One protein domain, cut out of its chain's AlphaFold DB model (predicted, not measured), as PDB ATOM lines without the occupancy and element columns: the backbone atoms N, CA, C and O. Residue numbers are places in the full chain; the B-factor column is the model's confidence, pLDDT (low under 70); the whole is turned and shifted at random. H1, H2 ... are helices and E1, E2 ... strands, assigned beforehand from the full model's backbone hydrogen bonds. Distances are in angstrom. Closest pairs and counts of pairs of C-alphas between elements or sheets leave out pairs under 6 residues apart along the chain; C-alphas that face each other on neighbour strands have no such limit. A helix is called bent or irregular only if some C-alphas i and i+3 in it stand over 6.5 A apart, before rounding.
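AT A GLANCE: This is residues 14 to 26 and 46 to 169 of the 171 residues of an uncharacterized protein of Streptomyces sp. CS081A (UniProt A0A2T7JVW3). A twisted, gently curled wall of six strands has helix H1 over one face, running along the strands, while the other face is bare. H4 crosses over H1 on the side away from the sheet, H3 grazes the sheet, and residues 48 to 53, of which 49 to 53 belong to H2, stick out. The printed part has 137 residues, in the order H1 H2 E1 E2 E3 H3 E4 E5 E6 H4; the class is mixed, helices and strands, and the sheet, E1 E2 E3 E4 E5 E6, is antiparallel throughout. It is only just loose, close to compact, with a radius of gyration of the C-alphas of 17.3 A and spans of 48 by 37 by 27 A.

HOW THE PARTS SIT: E1, residues 65 to 76, an edge strand, and E2, residues 79 to 90, form a hairpin, with N 70 and O 85 at 2.8 A. E2 and E3, residues 95 to 103, form another, with N 86 and O 99 at 2.9 A. E3 and E4, residues 123 to 131, are antiparallel at 168 degrees, with N 98 and O 128 at 2.9 A. E4 and E5, residues 134 to 138, form a hairpin at 147 degrees, with N 136 and O 129 at 2.8 A. E5 and the edge strand E6, residues 144 to 148, form a hairpin, with N 137 and O 145 at 2.8 A. E1 E2 E3 and E4 E5 E6 are meanders, each strand the antiparallel neighbour of the one before. H1, residues 14 to 24, is on the sheet in two layers, helix on one face, at a height over the sheet of 8.7 A. It lies over E2 and E3, along the strands, at 11 degrees to E3 on the local plane; the closest C-alphas to E2 are those of Ala 19 and Leu 89, 6.8 A. H4, residues 153 to 168, touches H1 with residues 155 to 160 alone, closest at the C-alphas of Val 21 and Ala 156, 6.1 A, about perpendicular at 72 degrees, only just past steep. H4 is not on the sheet. H3, residues 110 to 115, only grazes it with residues 112 to 113. H2, residues 49 to 62, is not on the sheet and apart from H4. Every O i to N i+4 pair is within hydrogen-bond range in H3 and H4, but 4 of 7 in H1 and 8 of 10 in H2.

IN THESE COORDINATES: E1 begins at C-alpha 65 (121.650, 139.033, 189.074) and is 36.0 A long; E2 is 35.8 A, E4 26.8 A and E3 26.5 A. H4 is 22.5 A long and ends at C-alpha 168 (135.651, 115.104, 188.550). H2, 20.3 A, is irregular: C-alphas 50 and 53 are 7.1 A apart. H1, 15.8 A, begins at C-alpha 14 (128.326, 130.138, 172.472). E5 is 13.3 A, E6 13.0 A and H3 8.8 A.

THE WHOLE: The two C-alphas farthest apart, those of Arg 48 and Arg 141, are 51.6 A apart. Residues 27 to 45 are not printed; C-alphas 26 and 46 across the cut are 23.7 A apart. Of the links that are printed whole, none is long. Mean pLDDT of the printed part is 75.7; residues 14 to 26, 61 and 148 to 169 are under 70.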
ATOM      1  N   LEU A  14     127.509 130.215 171.245       46.88
ATOM      2  CA  LEU A  14     128.326 130.138 172.472       46.88
ATOM      3  C   LEU A  14     128.050 131.229 173.544       46.88
ATOM      4  O   LEU A  14     128.020 130.892 174.727       46.88
ATOM      5  N   PRO A  15     127.807 132.513 173.199       47.59
ATOM      6  CA  PRO A  15     127.545 133.541 174.209       47.59
ATOM      7  C   PRO A  15     126.123 133.488 174.786       47.59
ATOM      8  O   PRO A  15     125.928 133.813 175.955       47.59
ATOM      9  N   LEU A  16     125.130 133.069 173.993       45.62
ATOM     10  CA  LEU A  16     123.753 132.853 174.468       45.62
ATOM     11  C   LEU A  16     123.675 131.636 175.396       45.62
ATOM     12  O   LEU A  16     122.890 131.610 176.339       45.62
ATOM     13  N   LEU A  17     124.549 130.662 175.175       48.97
ATOM     14  CA  LEU A  17     124.621 129.447 175.973       48.97
ATOM     15  C   LEU A  17     125.243 129.679 177.353       48.97
ATOM     16  O   LEU A  17     124.799 129.072 178.319       48.97
ATOM     17  N   LEU A  18     126.187 130.614 177.492       51.00
ATOM     18  CA  LEU A  18     126.683 131.041 178.809       51.00
ATOM     19  C   LEU A  18     125.582 131.690 179.667       51.00
ATOM     20  O   LEU A  18     125.602 131.551 180.889       51.00
ATOM     21  N   ALA A  19     124.603 132.354 179.043       47.22
ATOM     22  CA  ALA A  19     123.430 132.874 179.744       47.22
ATOM     23  C   ALA A  19     122.463 131.756 180.178       47.22
ATOM     24  O   ALA A  19     121.913 131.827 181.274       47.22
ATOM     25  N   ALA A  20     122.300 130.713 179.355       46.66
ATOM     26  CA  ALA A  20     121.434 129.570 179.649       46.66
ATOM     27  C   ALA A  20     122.021 128.628 180.722       46.66
ATOM     28  O   ALA A  20     121.319 128.209 181.636       46.66
ATOM     29  N   VAL A  21     123.322 128.329 180.667       49.72
ATOM     30  CA  VAL A  21     123.990 127.421 181.624       49.72
ATOM     31  C   VAL A  21     124.135 128.064 183.008       49.72
ATOM     32  O   VAL A  21     124.057 127.373 184.019       49.72
ATOM     33  N   GLY A  22     124.261 129.394 183.079       43.09
ATOM     34  CA  GLY A  22     124.280 130.124 184.349       43.09
ATOM     35  C   GLY A  22     122.973 130.049 185.150       43.09
ATOM     36  O   GLY A  22     122.993 130.363 186.337       43.09
ATOM     37  N   CYS A  23     121.860 129.633 184.536       44.56
ATOM     38  CA  CYS A  23     120.576 129.491 185.225       44.56
ATOM     39  C   CYS A  23     120.312 128.065 185.738       44.56
ATOM     40  O   CYS A  23     119.569 127.892 186.698       44.56
ATOM     41  N   GLN A  24     120.977 127.042 185.190       43.34
ATOM     42  CA  GLN A  24     120.702 125.644 185.555       43.34
ATOM     43  C   GLN A  24     121.419 125.175 186.830       43.34
ATOM     44  O   GLN A  24     121.055 124.158 187.412       43.34
ATOM     45  N   THR A  25     122.409 125.927 187.321       41.69
ATOM     46  CA  THR A  25     123.116 125.593 188.574       41.69
ATOM     47  C   THR A  25     122.430 126.173 189.819       41.69
ATOM     48  O   THR A  25     122.931 125.999 190.933       41.69
ATOM     49  N   ALA A  26     121.314 126.890 189.657       38.38
ATOM     50  CA  ALA A  26     120.587 127.538 190.741       38.38
ATOM     51  C   ALA A  26     119.361 126.711 191.167       38.38
ATOM     52  O   ALA A  26     118.223 127.107 190.966       38.38
ATOM     53  N   GLU A  46     140.366 134.735 200.132       75.31
ATOM     54  CA  GLU A  46     140.612 134.179 201.473       75.31
ATOM     55  C   GLU A  46     140.421 132.654 201.525       75.31
ATOM     56  O   GLU A  46     140.872 132.010 202.471       75.31
ATOM     57  N   GLU A  47     139.793 132.062 200.504       77.69
ATOM     58  CA  GLU A  47     139.658 130.613 200.365       77.69
ATOM     59  C   GLU A  47     140.951 129.993 199.816       77.69
ATOM     60  O   GLU A  47     141.738 130.637 199.107       77.69
ATOM     61  N   ARG A  48     141.166 128.701 200.098       79.19
ATOM     62  CA  ARG A  48     142.274 127.942 199.494       79.19
ATOM     63  C   ARG A  48     142.135 127.995 197.977       79.19
ATOM     64  O   ARG A  48     141.028 127.884 197.471       79.19
ATOM     65  N   LEU A  49     143.250 128.085 197.249       78.38
ATOM     66  CA  LEU A  49     143.249 128.226 195.783       78.38
ATOM     67  C   LEU A  49     142.335 127.212 195.062       78.38
ATOM     68  O   LEU A  49     141.623 127.593 194.139       78.38
ATOM     69  N   ALA A  50     142.311 125.955 195.520       78.56
ATOM     70  CA  ALA A  50     141.448 124.903 194.974       78.56
ATOM     71  C   ALA A  50     139.939 125.184 195.146       78.56
ATOM     72  O   ALA A  50     139.131 124.763 194.325       78.56
ATOM     73  N   ASP A  51     139.561 125.942 196.175       75.75
ATOM     74  CA  ASP A  51     138.173 126.236 196.539       75.75
ATOM     75  C   ASP A  51     137.680 127.579 195.973       75.75
ATOM     76  O   ASP A  51     136.477 127.857 195.979       75.75
ATOM     77  N   GLN A  52     138.586 128.411 195.442       78.25
ATOM     78  CA  GLN A  52     138.272 129.765 194.976       78.25
ATOM     79  C   GLN A  52     137.268 129.775 193.820       78.25
ATOM     80  O   GLN A  52     136.351 130.596 193.809       78.25
ATOM     81  N   LEU A  53     137.379 128.844 192.868       74.25
ATOM     82  CA  LEU A  53     136.438 128.764 191.744       74.25
ATOM     83  C   LEU A  53     135.015 128.429 192.219       74.25
ATOM     84  O   LEU A  53     134.046 129.076 191.815       74.25
ATOM     85  N   ASN A  54     134.896 127.468 193.135       70.38
ATOM     86  CA  ASN A  54     133.617 127.090 193.733       70.38
ATOM     87  C   ASN A  54     133.032 128.230 194.581       70.38
ATOM     88  O   ASN A  54     131.834 128.504 194.512       70.38
ATOM     89  N   ALA A  55     133.864 128.934 195.351       75.88
ATOM     90  CA  ALA A  55     133.437 130.088 196.137       75.88
ATOM     91  C   ALA A  55     132.966 131.258 195.256       75.88
ATOM     92  O   ALA A  55     131.922 131.848 195.537       75.88
ATOM     93  N   ALA A  56     133.670 131.550 194.157       77.62
ATOM     94  CA  ALA A  56     133.258 132.557 193.180       77.62
ATOM     95  C   ALA A  56     131.925 132.195 192.508       77.62
ATOM     96  O   ALA A  56     131.058 133.056 192.345       77.62
ATOM     97  N   SER A  57     131.739 130.918 192.168       70.69
ATOM     98  CA  SER A  57     130.505 130.417 191.556       70.69
ATOM     99  C   SER A  57     129.313 130.567 192.506       70.69
ATOM    100  O   SER A  57     128.297 131.150 192.131       70.69
ATOM    101  N   ARG A  58     129.463 130.163 193.778       71.19
ATOM    102  CA  ARG A  58     128.424 130.363 194.806       71.19
ATOM    103  C   ARG A  58     128.108 131.837 195.044       71.19
ATOM    104  O   ARG A  58     126.940 132.196 195.140       71.19
ATOM    105  N   ALA A  59     129.127 132.695 195.124       75.44
ATOM    106  CA  ALA A  59     128.931 134.134 195.301       75.44
ATOM    107  C   ALA A  59     128.194 134.766 194.107       75.44
ATOM    108  O   ALA A  59     127.346 135.637 194.294       75.44
ATOM    109  N   THR A  60     128.476 134.293 192.891       73.38
ATOM    110  CA  THR A  60     127.780 134.727 191.674       73.38
ATOM    111  C   THR A  60     126.316 134.291 191.699       73.38
ATOM    112  O   THR A  60     125.440 135.130 191.500       73.38
ATOM    113  N   ALA A  61     126.027 133.033 192.043       67.69
ATOM    114  CA  ALA A  61     124.655 132.538 192.169       67.69
ATOM    115  C   ALA A  61     123.859 133.298 193.250       67.69
ATOM    116  O   ALA A  61     122.727 133.719 193.024       67.69
ATOM    117  N   ALA A  62     124.481 133.566 194.403       72.56
ATOM    118  CA  ALA A  62     123.858 134.297 195.506       72.56
ATOM    119  C   ALA A  62     123.573 135.782 195.200       72.56
ATOM    120  O   ALA A  62     122.793 136.418 195.907       72.56
ATOM    121  N   SER A  63     124.185 136.353 194.155       75.81
ATOM    122  CA  SER A  63     124.001 137.766 193.796       75.81
ATOM    123  C   SER A  63     122.606 138.089 193.242       75.81
ATOM    124  O   SER A  63     122.235 139.261 193.156       75.81
ATOM    125  N   GLY A  64     121.832 137.072 192.845       79.19
ATOM    126  CA  GLY A  64     120.491 137.206 192.267       79.19
ATOM    127  C   GLY A  64     120.463 137.787 190.847       79.19
ATOM    128  O   GLY A  64     119.547 137.491 190.087       79.19
ATOM    129  N   SER A  65     121.478 138.560 190.447       82.25
ATOM    130  CA  SER A  65     121.650 139.033 189.074       82.25
ATOM    131  C   SER A  65     123.112 139.334 188.748       82.25
ATOM    132  O   SER A  65     123.851 139.834 189.596       82.25
ATOM    133  N   ALA A  66     123.508 139.123 187.494       83.50
ATOM    134  CA  ALA A  66     124.844 139.452 187.007       83.50
ATOM    135  C   ALA A  66     124.777 140.291 185.732       83.50
ATOM    136  O   ALA A  66     124.036 139.987 184.800       83.50
ATOM    137  N   ARG A  67     125.595 141.345 185.659       87.94
ATOM    138  CA  ARG A  67     125.868 142.038 184.394       87.94
ATOM    139  C   ARG A  67     127.107 141.434 183.764       87.94
ATOM    140  O   ARG A  67     128.099 141.234 184.459       87.94
ATOM    141  N   PHE A  68     127.074 141.207 182.459       85.25
ATOM    142  CA  PHE A  68     128.210 140.634 181.749       85.25
ATOM    143  C   PHE A  68     128.533 141.388 180.464       85.25
ATOM    144  O   PHE A  68     127.714 142.106 179.884       85.25
ATOM    145  N   THR A  69     129.777 141.222 180.028       89.75
ATOM    146  CA  THR A  69     130.254 141.607 178.704       89.75
ATOM    147  C   THR A  69     131.194 140.516 178.218       89.75
ATOM    148  O   THR A  69     132.237 140.286 178.821       89.75
ATOM    149  N   ALA A  70     130.831 139.860 177.123       85.25
ATOM    150  CA  ALA A  70     131.687 138.954 176.378       85.25
ATOM    151  C   ALA A  70     132.148 139.659 175.100       85.25
ATOM    152  O   ALA A  70     131.369 140.346 174.441       85.25
ATOM    153  N   THR A  71     133.426 139.525 174.754       92.94
ATOM    154  CA  THR A  71     133.965 140.013 173.480       92.94
ATOM    155  C   THR A  71     134.707 138.870 172.809       92.94
ATOM    156  O   THR A  71     135.623 138.308 173.402       92.94
ATOM    157  N   LEU A  72     134.301 138.529 171.590       92.31
ATOM    158  CA  LEU A  72     134.956 137.559 170.729       92.31
ATOM    159  C   LEU A  72     135.574 138.306 169.545       92.31
ATOM    160  O   LEU A  72     134.942 139.157 168.919       92.31
ATOM    161  N   THR A  73     136.831 137.995 169.248       92.75
ATOM    162  CA  THR A  73     137.584 138.586 168.138       92.75
ATOM    163  C   THR A  73     137.981 137.494 167.162       92.75
ATOM    164  O   THR A  73     138.630 136.526 167.557       92.75
ATOM    165  N   TYR A  74     137.653 137.677 165.888       91.06
ATOM    166  CA  TYR A  74     137.958 136.737 164.815       91.06
ATOM    167  C   TYR A  74     139.014 137.367 163.918       91.06
ATOM    168  O   TYR A  74     138.735 138.330 163.205       91.06
ATOM    169  N   GLY A  75     140.247 136.871 163.997       92.12
ATOM    170  CA  GLY A  75     141.364 137.378 163.203       92.12
ATOM    171  C   GLY A  75     141.374 136.803 161.788       92.12
ATOM    172  O   GLY A  75     141.153 135.611 161.592       92.12
ATOM    173  N   SER A  76     141.678 137.643 160.800       90.81
ATOM    174  CA  SER A  76     141.925 137.228 159.418       90.81
ATOM    175  C   SER A  76     142.952 138.149 158.751       90.81
ATOM    176  O   SER A  76     143.235 139.241 159.249       90.81
ATOM    177  N   ALA A  77     143.466 137.757 157.582       87.44
ATOM    178  CA  ALA A  77     144.316 138.631 156.766       87.44
ATOM    179  C   ALA A  77     143.598 139.927 156.327       87.44
ATOM    180  O   ALA A  77     144.239 140.948 156.096       87.44
ATOM    181  N   GLY A  78     142.267 139.892 156.246       87.75
ATOM    182  CA  GLY A  78     141.404 141.008 155.868       87.75
ATOM    183  C   GLY A  78     141.016 141.959 157.003       87.75
ATOM    184  O   GLY A  78     140.214 142.871 156.792       87.75
ATOM    185  N   GLY A  79     141.549 141.733 158.208       93.62
ATOM    186  CA  GLY A  79     141.214 142.451 159.435       93.62
ATOM    187  C   GLY A  79     140.565 141.555 160.491       93.62
ATOM    188  O   GLY A  79     140.417 140.345 160.306       93.62
ATOM    189  N   THR A  80     140.167 142.166 161.607       96.31
ATOM    190  CA  THR A  80     139.561 141.476 162.753       96.31
ATOM    191  C   THR A  80     138.080 141.808 162.857       96.31
ATOM    192  O   THR A  80     137.737 142.970 163.068       96.31
ATOM    193  N   ALA A  81     137.210 140.803 162.746       95.31
ATOM    194  CA  ALA A  81     135.804 140.957 163.096       95.31
ATOM    195  C   ALA A  81     135.634 140.876 164.618       95.31
ATOM    196  O   ALA A  81     136.316 140.096 165.286       95.31
ATOM    197  N   VAL A  82     134.742 141.692 165.175       96.50
ATOM    198  CA  VAL A  82     134.507 141.765 166.620       96.50
ATOM    199  C   VAL A  82     133.038 141.527 166.906       96.50
ATOM    200  O   VAL A  82     132.179 142.297 166.480       96.50
ATOM    201  N   GLU A  83     132.759 140.492 167.684       93.25
ATOM    202  CA  GLU A  83     131.462 140.260 168.298       93.25
ATOM    203  C   GLU A  83     131.530 140.673 169.768       93.25
ATOM    204  O   GLU A  83     132.414 140.258 170.513       93.25
ATOM    205  N   ARG A  84     130.591 141.504 170.204       94.69
ATOM    206  CA  ARG A  84     130.434 141.873 171.607       94.69
ATOM    207  C   ARG A  84     129.022 141.567 172.048       94.69
ATOM    208  O   ARG A  84     128.072 142.008 171.406       94.69
ATOM    209  N   VAL A  85     128.910 140.868 173.165       93.31
ATOM    210  CA  VAL A  85     127.645 140.515 173.791       93.31
ATOM    211  C   VAL A  85     127.618 141.120 175.182       93.31
ATOM    212  O   VAL A  85     128.486 140.835 176.002       93.31
ATOM    213  N   THR A  86     126.652 141.985 175.452       92.31
ATOM    214  CA  THR A  86     126.436 142.580 176.772       92.31
ATOM    215  C   THR A  86     125.069 142.178 177.283       92.31
ATOM    216  O   THR A  86     124.138 141.990 176.505       92.31
ATOM    217  N   GLY A  87     124.919 142.032 178.592       91.44
ATOM    218  CA  GLY A  87     123.620 141.650 179.113       91.44
ATOM    219  C   GLY A  87     123.510 141.675 180.618       91.44
ATOM    220  O   GLY A  87     124.466 141.964 181.343       91.44
ATOM    221  N   VAL A  88     122.295 141.380 181.060       89.44
ATOM    222  CA  VAL A  88     121.939 141.165 182.457       89.44
ATOM    223  C   VAL A  88     121.278 139.799 182.561       89.44
ATOM    224  O   VAL A  88     120.338 139.525 181.817       89.44
ATOM    225  N   LEU A  89     121.781 138.979 183.475       87.50
ATOM    226  CA  LEU A  89     121.181 137.736 183.942       87.50
ATOM    227  C   LEU A  89     120.407 138.054 185.225       87.50
ATOM    228  O   LEU A  89     120.965 138.687 186.121       87.50
ATOM    229  N   ASP A  90     119.143 137.657 185.304       86.00
ATOM    230  CA  ASP A  90     118.269 137.718 186.479       86.00
ATOM    231  C   ASP A  90     118.007 136.271 186.918       86.00
ATOM    232  O   ASP A  90     117.098 135.607 186.418       86.00
ATOM    233  N   TYR A  91     118.852 135.768 187.823       79.75
ATOM    234  CA  TYR A  91     118.810 134.378 188.286       79.75
ATOM    235  C   TYR A  91     117.517 134.073 189.047       79.75
ATOM    236  O   TYR A  91     117.024 132.954 189.001       79.75
ATOM    237  N   ALA A  92     116.934 135.071 189.721       80.62
ATOM    238  CA  ALA A  92     115.693 134.896 190.471       80.62
ATOM    239  C   ALA A  92     114.471 134.692 189.561       80.62
ATOM    240  O   ALA A  92     113.472 134.119 189.992       80.62
ATOM    241  N   ARG A  93     114.527 135.194 188.323       79.25
ATOM    242  CA  ARG A  93     113.453 135.051 187.332       79.25
ATOM    243  C   ARG A  93     113.752 134.048 186.233       79.25
ATOM    244  O   ARG A  93     112.902 133.889 185.363       79.25
ATOM    245  N   ASP A  94     114.928 133.427 186.263       78.62
ATOM    246  CA  ASP A  94     115.417 132.595 185.165       78.62
ATOM    247  C   ASP A  94     115.302 133.341 183.820       78.62
ATOM    248  O   ASP A  94     114.675 132.897 182.858       78.62
ATOM    249  N   ALA A  95     115.795 134.583 183.803       85.38
ATOM    250  CA  ALA A  95     115.624 135.485 182.674       85.38
ATOM    251  C   ALA A  95     116.913 136.229 182.338       85.38
ATOM    252  O   ALA A  95     117.713 136.575 183.205       85.38
ATOM    253  N   ALA A  96     117.094 136.554 181.063       87.25
ATOM    254  CA  ALA A  96     118.208 137.358 180.596       87.25
ATOM    255  C   ALA A  96     117.757 138.395 179.576       87.25
ATOM    256  O   ALA A  96     116.882 138.157 178.744       87.25
ATOM    257  N   ARG A  97     118.418 139.552 179.578       91.06
ATOM    258  CA  ARG A  97     118.323 140.517 178.481       91.06
ATOM    259  C   ARG A  97     119.701 140.786 177.926       91.06
ATOM    260  O   ARG A  97     120.602 141.179 178.665       91.06
ATOM    261  N   VAL A  98     119.839 140.575 176.624       92.38
ATOM    262  CA  VAL A  98     121.132 140.496 175.958       92.38
ATOM    263  C   VAL A  98     121.135 141.375 174.720       92.38
ATOM    264  O   VAL A  98     120.146 141.489 174.000       92.38
ATOM    265  N   GLU A  99     122.266 142.000 174.464       93.19
ATOM    266  CA  GLU A  99     122.559 142.733 173.254       93.19
ATOM    267  C   GLU A  99     123.801 142.146 172.601       93.19
ATOM    268  O   GLU A  99     124.848 142.046 173.234       93.19
ATOM    269  N   ARG A 100     123.686 141.796 171.323       93.12
ATOM    270  CA  ARG A 100     124.790 141.335 170.488       93.12
ATOM    271  C   ARG A 100     125.101 142.403 169.453       93.12
ATOM    272  O   ARG A 100     124.224 142.837 168.713       93.12
ATOM    273  N   SER A 101     126.354 142.819 169.382       93.62
ATOM    274  CA  SER A 101     126.869 143.683 168.323       93.62
ATOM    275  C   SER A 101     127.968 142.959 167.566       93.62
ATOM    276  O   SER A 101     128.845 142.376 168.198       93.62
ATOM    277  N   VAL A 102     127.934 143.022 166.240       94.38
ATOM    278  CA  VAL A 102     128.972 142.447 165.378       94.38
ATOM    279  C   VAL A 102     129.478 143.530 164.445       94.38
ATOM    280  O   VAL A 102     128.678 144.220 163.816       94.38
ATOM    281  N   ASP A 103     130.795 143.666 164.366       96.94
ATOM    282  CA  ASP A 103     131.501 144.534 163.432       96.94
ATOM    283  C   ASP A 103     132.399 143.672 162.544       96.94
ATOM    284  O   ASP A 103     133.278 142.972 163.053       96.94
ATOM    285  N   VAL A 104     132.149 143.685 161.234       97.00
ATOM    286  CA  VAL A 104     132.928 142.923 160.258       97.00
ATOM    287  C   VAL A 104     133.664 143.899 159.336       97.00
ATOM    288  O   VAL A 104     133.021 144.646 158.599       97.00
ATOM    289  N   PRO A 105     135.008 143.902 159.306       96.62
ATOM    290  CA  PRO A 105     135.770 144.740 158.387       96.62
ATOM    291  C   PRO A 105     135.438 144.462 156.918       96.62
ATOM    292  O   PRO A 105     135.121 143.338 156.538       96.62
ATOM    293  N   ARG A 106     135.590 145.469 156.049       96.88
ATOM    294  CA  ARG A 106     135.344 145.317 154.599       96.88
ATOM    295  C   ARG A 106     136.244 144.285 153.922       96.88
ATOM    296  O   ARG A 106     135.834 143.693 152.938       96.88
ATOM    297  N   GLY A 107     137.467 144.109 154.422       93.62
ATOM    298  CA  GLY A 107     138.413 143.134 153.880       93.62
ATOM    299  C   GLY A 107     138.207 141.715 154.407       93.62
ATOM    300  O   GLY A 107     138.899 140.812 153.947       93.62
ATOM    301  N   PHE A 108     137.308 141.514 155.379       96.31
ATOM    302  CA  PHE A 108     137.114 140.219 156.023       96.31
ATOM    303  C   PHE A 108     136.639 139.168 155.002       96.31
ATOM    304  O   PHE A 108     135.821 139.506 154.145       96.31
ATOM    305  N   PRO A 109     137.120 137.912 155.058       94.31
ATOM    306  CA  PRO A 109     136.721 136.883 154.099       94.31
ATOM    307  C   PRO A 109     135.203 136.661 154.091       94.31
ATOM    308  O   PRO A 109     134.604 136.494 155.153       94.31
ATOM    309  N   GLU A 110     134.590 136.616 152.905       93.50
ATOM    310  CA  GLU A 110     133.131 136.482 152.753       93.50
ATOM    311  C   GLU A 110     132.577 135.225 153.428       93.50
ATOM    312  O   GLU A 110     131.587 135.313 154.150       93.50
ATOM    313  N   GLU A 111     133.235 134.075 153.256       89.75
ATOM    314  CA  GLU A 111     132.804 132.821 153.890       89.75
ATOM    315  C   GLU A 111     132.816 132.928 155.424       89.75
ATOM    316  O   GLU A 111     131.854 132.542 156.082       89.75
ATOM    317  N   ALA A 112     133.862 133.532 155.994       88.56
ATOM    318  CA  ALA A 112     133.973 133.716 157.440       88.56
ATOM    319  C   ALA A 112     132.988 134.774 157.970       88.56
ATOM    320  O   ALA A 112     132.503 134.661 159.092       88.56
ATOM    321  N   ALA A 113     132.669 135.801 157.176       89.38
ATOM    322  CA  ALA A 113     131.616 136.757 157.510       89.38
ATOM    323  C   ALA A 113     130.230 136.084 157.505       89.38
ATOM    324  O   ALA A 113     129.421 136.337 158.400       89.38
ATOM    325  N   ALA A 114     129.978 135.190 156.544       86.94
ATOM    326  CA  ALA A 114     128.725 134.449 156.441       86.94
ATOM    327  C   ALA A 114     128.499 133.523 157.647       86.94
ATOM    328  O   ALA A 114     127.372 133.445 158.137       86.94
ATOM    329  N   ASP A 115     129.556 132.908 158.192       85.31
ATOM    330  CA  ASP A 115     129.486 132.121 159.436       85.31
ATOM    331  C   ASP A 115     129.059 132.964 160.655       85.31
ATOM    332  O   ASP A 115     128.458 132.443 161.596       85.31
ATOM    333  N   LEU A 116     129.303 134.281 160.626       83.69
ATOM    334  CA  LEU A 116     128.821 135.240 161.631       83.69
ATOM    335  C   LEU A 116     127.393 135.743 161.348       83.69
ATOM    336  O   LEU A 116     126.860 136.555 162.117       83.69
ATOM    337  N   GLY A 117     126.776 135.292 160.250       86.00
ATOM    338  CA  GLY A 117     125.495 135.780 159.743       86.00
ATOM    339  C   GLY A 117     125.573 137.204 159.187       86.00
ATOM    340  O   GLY A 117     124.614 137.965 159.333       86.00
ATOM    341  N   ARG A 118     126.726 137.602 158.632       92.00
ATOM    342  CA  ARG A 118     127.030 138.970 158.178       92.00
ATOM    343  C   ARG A 118     127.695 138.984 156.805       92.00
ATOM    344  O   ARG A 118     128.110 137.955 156.285       92.00
ATOM    345  N   ALA A 119     127.829 140.183 156.246       94.75
ATOM    346  CA  ALA A 119     128.674 140.453 155.088       94.75
ATOM    347  C   ALA A 119     129.921 141.260 155.499       94.75
ATOM    348  O   ALA A 119     129.897 141.953 156.520       94.75
ATOM    349  N   PRO A 120     131.013 141.225 154.718       95.94
ATOM    350  CA  PRO A 120     132.142 142.120 154.943       95.94
ATOM    351  C   PRO A 120     131.716 143.593 154.904       95.94
ATOM    352  O   PRO A 120     130.988 144.031 154.015       95.94
ATOM    353  N   GLY A 121     132.184 144.376 155.874       94.81
ATOM    354  CA  GLY A 121     131.808 145.782 156.037       94.81
ATOM    355  C   GLY A 121     130.488 146.009 156.773       94.81
ATOM    356  O   GLY A 121     130.113 147.168 156.958       94.81
ATOM    357  N   ASP A 122     129.792 144.945 157.173       94.69
ATOM    358  CA  ASP A 122     128.535 145.044 157.902       94.69
ATOM    359  C   ASP A 122     128.759 145.336 159.392       94.69
ATOM    360  O   ASP A 122     129.722 144.880 160.022       94.69
ATOM    361  N   ARG A 123     127.821 146.089 159.969       94.69
ATOM    362  CA  ARG A 123     127.730 146.330 161.406       94.69
ATOM    363  C   ARG A 123     126.285 146.161 161.835       94.69
ATOM    364  O   ARG A 123     125.414 146.934 161.442       94.69
ATOM    365  N   ALA A 124     126.058 145.212 162.732       89.31
ATOM    366  CA  ALA A 124     124.725 144.904 163.223       89.31
ATOM    367  C   ALA A 124     124.654 144.971 164.744       89.31
ATOM    368  O   ALA A 124     125.630 144.705 165.449       89.31
ATOM    369  N   ARG A 125     123.455 145.282 165.232       92.06
ATOM    370  CA  ARG A 125     123.086 145.244 166.644       92.06
ATOM    371  C   ARG A 125     121.758 144.516 166.779       92.06
ATOM    372  O   ARG A 125     120.790 144.855 166.105       92.06
ATOM    373  N   GLU A 126     121.727 143.541 167.665       89.31
ATOM    374  CA  GLU A 126     120.611 142.636 167.895       89.31
ATOM    375  C   GLU A 126     120.303 142.612 169.388       89.31
ATOM    376  O   GLU A 126     121.212 142.668 170.216       89.31
ATOM    377  N   VAL A 127     119.021 142.546 169.736       90.12
ATOM    378  CA  VAL A 127     118.581 142.489 171.132       90.12
ATOM    379  C   VAL A 127     117.776 141.221 171.328       90.12
ATOM    380  O   VAL A 127     116.849 140.950 170.565       90.12
ATOM    381  N   TYR A 128     118.113 140.489 172.378       88.06
ATOM    382  CA  TYR A 128     117.483 139.243 172.765       88.06
ATOM    383  C   TYR A 128     116.935 139.346 174.186       88.06
ATOM    384  O   TYR A 128     117.458 140.081 175.032       88.06
ATOM    385  N   ALA A 129     115.875 138.596 174.439       88.44
ATOM    386  CA  ALA A 129     115.393 138.283 175.768       88.44
ATOM    387  C   ALA A 129     115.305 136.764 175.881       88.44
ATOM    388  O   ALA A 129     114.873 136.106 174.938       88.44
ATOM    389  N   VAL A 130     115.741 136.235 177.011       84.88
ATOM    390  CA  VAL A 130     115.568 134.834 177.377       84.88
ATOM    391  C   VAL A 130     114.692 134.828 178.614       84.88
ATOM    392  O   VAL A 130     114.941 135.603 179.536       84.88
ATOM    393  N   GLU A 131     113.654 134.013 178.616       83.94
ATOM    394  CA  GLU A 131     112.830 133.770 179.792       83.94
ATOM    395  C   GLU A 131     112.581 132.272 179.859       83.94
ATOM    396  O   GLU A 131     111.977 131.702 178.951       83.94
ATOM    397  N   LYS A 132     113.092 131.625 180.908       76.69
ATOM    398  CA  LYS A 132     113.127 130.167 181.021       76.69
ATOM    399  C   LYS A 132     113.789 129.555 179.780       76.69
ATOM    400  O   LYS A 132     114.955 129.813 179.498       76.69
ATOM    401  N   ASN A 133     113.011 128.817 178.989       71.81
ATOM    402  CA  ASN A 133     113.451 128.153 177.766       71.81
ATOM    403  C   ASN A 133     113.014 128.883 176.488       71.81
ATOM    404  O   ASN A 133     113.184 128.342 175.401       71.81
ATOM    405  N   ASP A 134     112.451 130.087 176.582       77.31
ATOM    406  CA  ASP A 134     112.019 130.848 175.413       77.31
ATOM    407  C   ASP A 134     113.051 131.910 175.047       77.31
ATOM    408  O   ASP A 134     113.470 132.720 175.878       77.31
ATOM    409  N   ILE A 135     113.425 131.956 173.767       81.31
ATOM    410  CA  ILE A 135     114.306 132.992 173.230       81.31
ATOM    411  C   ILE A 135     113.481 133.928 172.359       81.31
ATOM    412  O   ILE A 135     112.844 133.530 171.388       81.31
ATOM    413  N   SER A 136     113.532 135.214 172.675       82.31
ATOM    414  CA  SER A 136     112.881 136.265 171.904       82.31
ATOM    415  C   SER A 136     113.917 137.189 171.278       82.31
ATOM    416  O   SER A 136     114.845 137.636 171.946       82.31
ATOM    417  N   TYR A 137     113.743 137.530 170.005       83.88
ATOM    418  CA  TYR A 137     114.585 138.473 169.264       83.88
ATOM    419  C   TYR A 137     113.805 139.738 168.914       83.88
ATOM    420  O   TYR A 137     112.690 139.669 168.393       83.88
ATOM    421  N   ARG A 138     114.399 140.911 169.150       88.25
ATOM    422  CA  ARG A 138     113.795 142.193 168.786       88.25
ATOM    423  C   ARG A 138     114.196 142.595 167.374       88.25
ATOM    424  O   ARG A 138     115.343 142.944 167.109       88.25
ATOM    425  N   THR A 139     113.213 142.630 166.487       83.88
ATOM    426  CA  THR A 139     113.379 143.112 165.114       83.88
ATOM    427  C   THR A 139     113.696 144.608 165.071       83.88
ATOM    428  O   THR A 139     113.350 145.366 165.982       83.88
ATOM    429  N   ALA A 140     114.251 145.071 163.949       78.50
ATOM    430  CA  ALA A 140     114.497 146.495 163.702       78.50
ATOM    431  C   ALA A 140     113.224 147.368 163.767       78.50
ATOM    432  O   ALA A 140     113.308 148.561 164.041       78.50
ATOM    433  N   ARG A 141     112.037 146.778 163.552       82.50
ATOM    434  CA  ARG A 141     110.736 147.466 163.667       82.50
ATOM    435  C   ARG A 141     110.209 147.532 165.104       82.50
ATOM    436  O   ARG A 141     109.152 148.103 165.341       82.50
ATOM    437  N   GLY A 142     110.928 146.951 166.064       83.81
ATOM    438  CA  GLY A 142     110.573 146.949 167.480       83.81
ATOM    439  C   GLY A 142     109.693 145.779 167.926       83.81
ATOM    440  O   GLY A 142     109.484 145.644 169.130       83.81
ATOM    441  N   THR A 143     109.231 144.934 167.001       87.88
ATOM    442  CA  THR A 143     108.464 143.707 167.278       87.88
ATOM    443  C   THR A 143     109.375 142.595 167.797       87.88
ATOM    444  O   THR A 143     110.526 142.510 167.363       87.88
ATOM    445  N   TRP A 144     108.853 141.735 168.674       86.38
ATOM    446  CA  TRP A 144     109.535 140.532 169.150       86.38
ATOM    447  C   TRP A 144     109.127 139.310 168.327       86.38
ATOM    448  O   TRP A 144     107.943 139.085 168.088       86.38
ATOM    449  N   LEU A 145     110.121 138.550 167.874       82.81
ATOM    450  CA  LEU A 145     109.947 137.208 167.329       82.81
ATOM    451  C   LEU A 145     110.290 136.209 168.426       82.81
ATOM    452  O   LEU A 145     111.326 136.368 169.070       82.81
ATOM    453  N   HIS A 146     109.434 135.213 168.620       83.50
ATOM    454  CA  HIS A 146     109.586 134.194 169.652       83.50
ATOM    455  C   HIS A 146     110.047 132.882 169.023       83.50
ATOM    456  O   HIS A 146     109.517 132.468 167.989       83.50
ATOM    457  N   TYR A 147     111.026 132.251 169.655       71.25
ATOM    458  CA  TYR A 147     111.582 130.967 169.269       71.25
ATOM    459  C   TYR A 147     111.512 130.039 170.480       71.25
ATOM    460  O   TYR A 147     112.080 130.348 171.528       71.25
ATOM    461  N   ASP A 148     110.815 128.919 170.307       66.75
ATOM    462  CA  ASP A 148     110.829 127.811 171.260       66.75
ATOM    463  C   ASP A 148     112.210 127.147 171.189       66.75
ATOM    464  O   ASP A 148     112.701 126.826 170.097       66.75
ATOM    465  N   ALA A 149     112.879 127.015 172.331       58.06
ATOM    466  CA  ALA A 149     114.256 126.546 172.388       58.06
ATOM    467  C   ALA A 149     114.370 125.026 172.601       58.06
ATOM    468  O   ALA A 149     115.321 124.544 173.218       58.06
ATOM    469  N   SER A 150     113.467 124.236 172.012       53.19
ATOM    470  CA  SER A 150     113.568 122.768 171.994       53.19
ATOM    471  C   SER A 150     114.895 122.228 171.422       53.19
ATOM    472  O   SER A 150     115.211 121.062 171.619       53.19
ATOM    473  N   GLY A 151     115.675 123.052 170.705       48.97
ATOM    474  CA  GLY A 151     117.021 122.718 170.215       48.97
ATOM    475  C   GLY A 151     118.192 123.205 171.083       48.97
ATOM    476  O   GLY A 151     119.330 122.836 170.810       48.97
ATOM    477  N   SER A 152     117.970 124.043 172.104       50.03
ATOM    478  CA  SER A 152     119.050 124.519 172.990       50.03
ATOM    479  C   SER A 152     119.290 123.614 174.196       50.03
ATOM    480  O   SER A 152     120.354 123.703 174.806       50.03
ATOM    481  N   THR A 153     118.331 122.748 174.528       51.44
ATOM    482  CA  THR A 153     118.433 121.769 175.619       51.44
ATOM    483  C   THR A 153     119.570 120.780 175.382       51.44
ATOM    484  O   THR A 153     120.422 120.653 176.246       51.44
ATOM    485  N   GLU A 154     119.705 120.206 174.180       45.97
ATOM    486  CA  GLU A 154     120.791 119.254 173.874       45.97
ATOM    487  C   GLU A 154     122.197 119.855 174.062       45.97
ATOM    488  O   GLU A 154     123.128 119.183 174.517       45.97
ATOM    489  N   PHE A 155     122.372 121.141 173.737       44.09
ATOM    490  CA  PHE A 155     123.640 121.827 173.967       44.09
ATOM    491  C   PHE A 155     123.838 122.162 175.450       44.09
ATOM    492  O   PHE A 155     124.945 121.999 175.966       44.09
ATOM    493  N   ALA A 156     122.802 122.659 176.131       48.16
ATOM    494  CA  ALA A 156     122.880 122.973 177.553       48.16
ATOM    495  C   ALA A 156     123.180 121.714 178.383       48.16
ATOM    496  O   ALA A 156     124.028 121.778 179.267       48.16
ATOM    497  N   ASP A 157     122.601 120.572 178.013       48.97
ATOM    498  CA  ASP A 157     122.887 119.256 178.589       48.97
ATOM    499  C   ASP A 157     124.338 118.834 178.312       48.97
ATOM    500  O   ASP A 157     125.039 118.361 179.205       48.97
ATOM    501  N   SER A 158     124.839 119.081 177.097       45.00
ATOM    502  CA  SER A 158     126.234 118.788 176.733       45.00
ATOM    503  C   SER A 158     127.244 119.652 177.500       45.00
ATOM    504  O   SER A 158     128.313 119.171 177.875       45.00
ATOM    505  N   VAL A 159     126.929 120.927 177.756       50.41
ATOM    506  CA  VAL A 159     127.786 121.811 178.564       50.41
ATOM    507  C   VAL A 159     127.630 121.548 180.058       50.41
ATOM    508  O   VAL A 159     128.626 121.626 180.773       50.41
ATOM    509  N   GLY A 160     126.435 121.178 180.522       42.91
ATOM    510  CA  GLY A 160     126.207 120.667 181.872       42.91
ATOM    511  C   GLY A 160     127.081 119.446 182.152       42.91
ATOM    512  O   GLY A 160     127.858 119.465 183.103       42.91
ATOM    513  N   ALA A 161     127.079 118.464 181.248       44.31
ATOM    514  CA  ALA A 161     127.937 117.282 181.330       44.31
ATOM    515  C   ALA A 161     129.440 117.624 181.272       44.31
ATOM    516  O   ALA A 161     130.248 117.004 181.962       44.31
ATOM    517  N   LEU A 162     129.839 118.631 180.484       37.44
ATOM    518  CA  LEU A 162     131.233 119.089 180.420       37.44
ATOM    519  C   LEU A 162     131.680 119.780 181.720       37.44
ATOM    520  O   LEU A 162     132.816 119.594 182.155       37.44
ATOM    521  N   MET A 163     130.802 120.573 182.339       41.28
ATOM    522  CA  MET A 163     131.048 121.232 183.626       41.28
ATOM    523  C   MET A 163     131.091 120.216 184.777       41.28
ATOM    524  O   MET A 163     131.933 120.338 185.662       41.28
ATOM    525  N   GLU A 164     130.237 119.190 184.737       42.09
ATOM    526  CA  GLU A 164     130.230 118.075 185.692       42.09
ATOM    527  C   GLU A 164     131.530 117.256 185.585       42.09
ATOM    528  O   GLU A 164     132.201 117.012 186.585       42.09
ATOM    529  N   TYR A 165     131.992 116.975 184.360       35.88
ATOM    530  CA  TYR A 165     133.274 116.304 184.114       35.88
ATOM    531  C   TYR A 165     134.497 117.146 184.531       35.88
ATOM    532  O   TYR A 165     135.510 116.606 184.979       35.88
ATOM    533  N   ALA A 166     134.416 118.476 184.424       37.91
ATOM    534  CA  ALA A 166     135.461 119.382 184.906       37.91
ATOM    535  C   ALA A 166     135.554 119.433 186.446       37.91
ATOM    536  O   ALA A 166     136.586 119.852 186.970       37.91
ATOM    537  N   GLY A 167     134.515 118.990 187.166       36.34
ATOM    538  CA  GLY A 167     134.533 118.807 188.620       36.34
ATOM    539  C   GLY A 167     135.167 117.486 189.077       36.34
ATOM    540  O   GLY A 167     135.721 117.431 190.172       36.34
ATOM    541  N   GLU A 168     135.133 116.448 188.236       37.41
ATOM    542  CA  GLU A 168     135.651 115.104 188.550       37.41
ATOM    543  C   GLU A 168     137.169 114.966 188.287       37.41
ATOM    544  O   GLU A 168     137.831 114.085 188.834       37.41
ATOM    545  N   ALA A 169     137.753 115.843 187.461       35.09
ATOM    546  CA  ALA A 169     139.172 115.815 187.098       35.09
ATOM    547  C   ALA A 169     140.022 116.783 187.944       35.09
ATOM    548  O   ALA A 169     140.627 117.722 187.421       35.09
TER     549      ALA A 169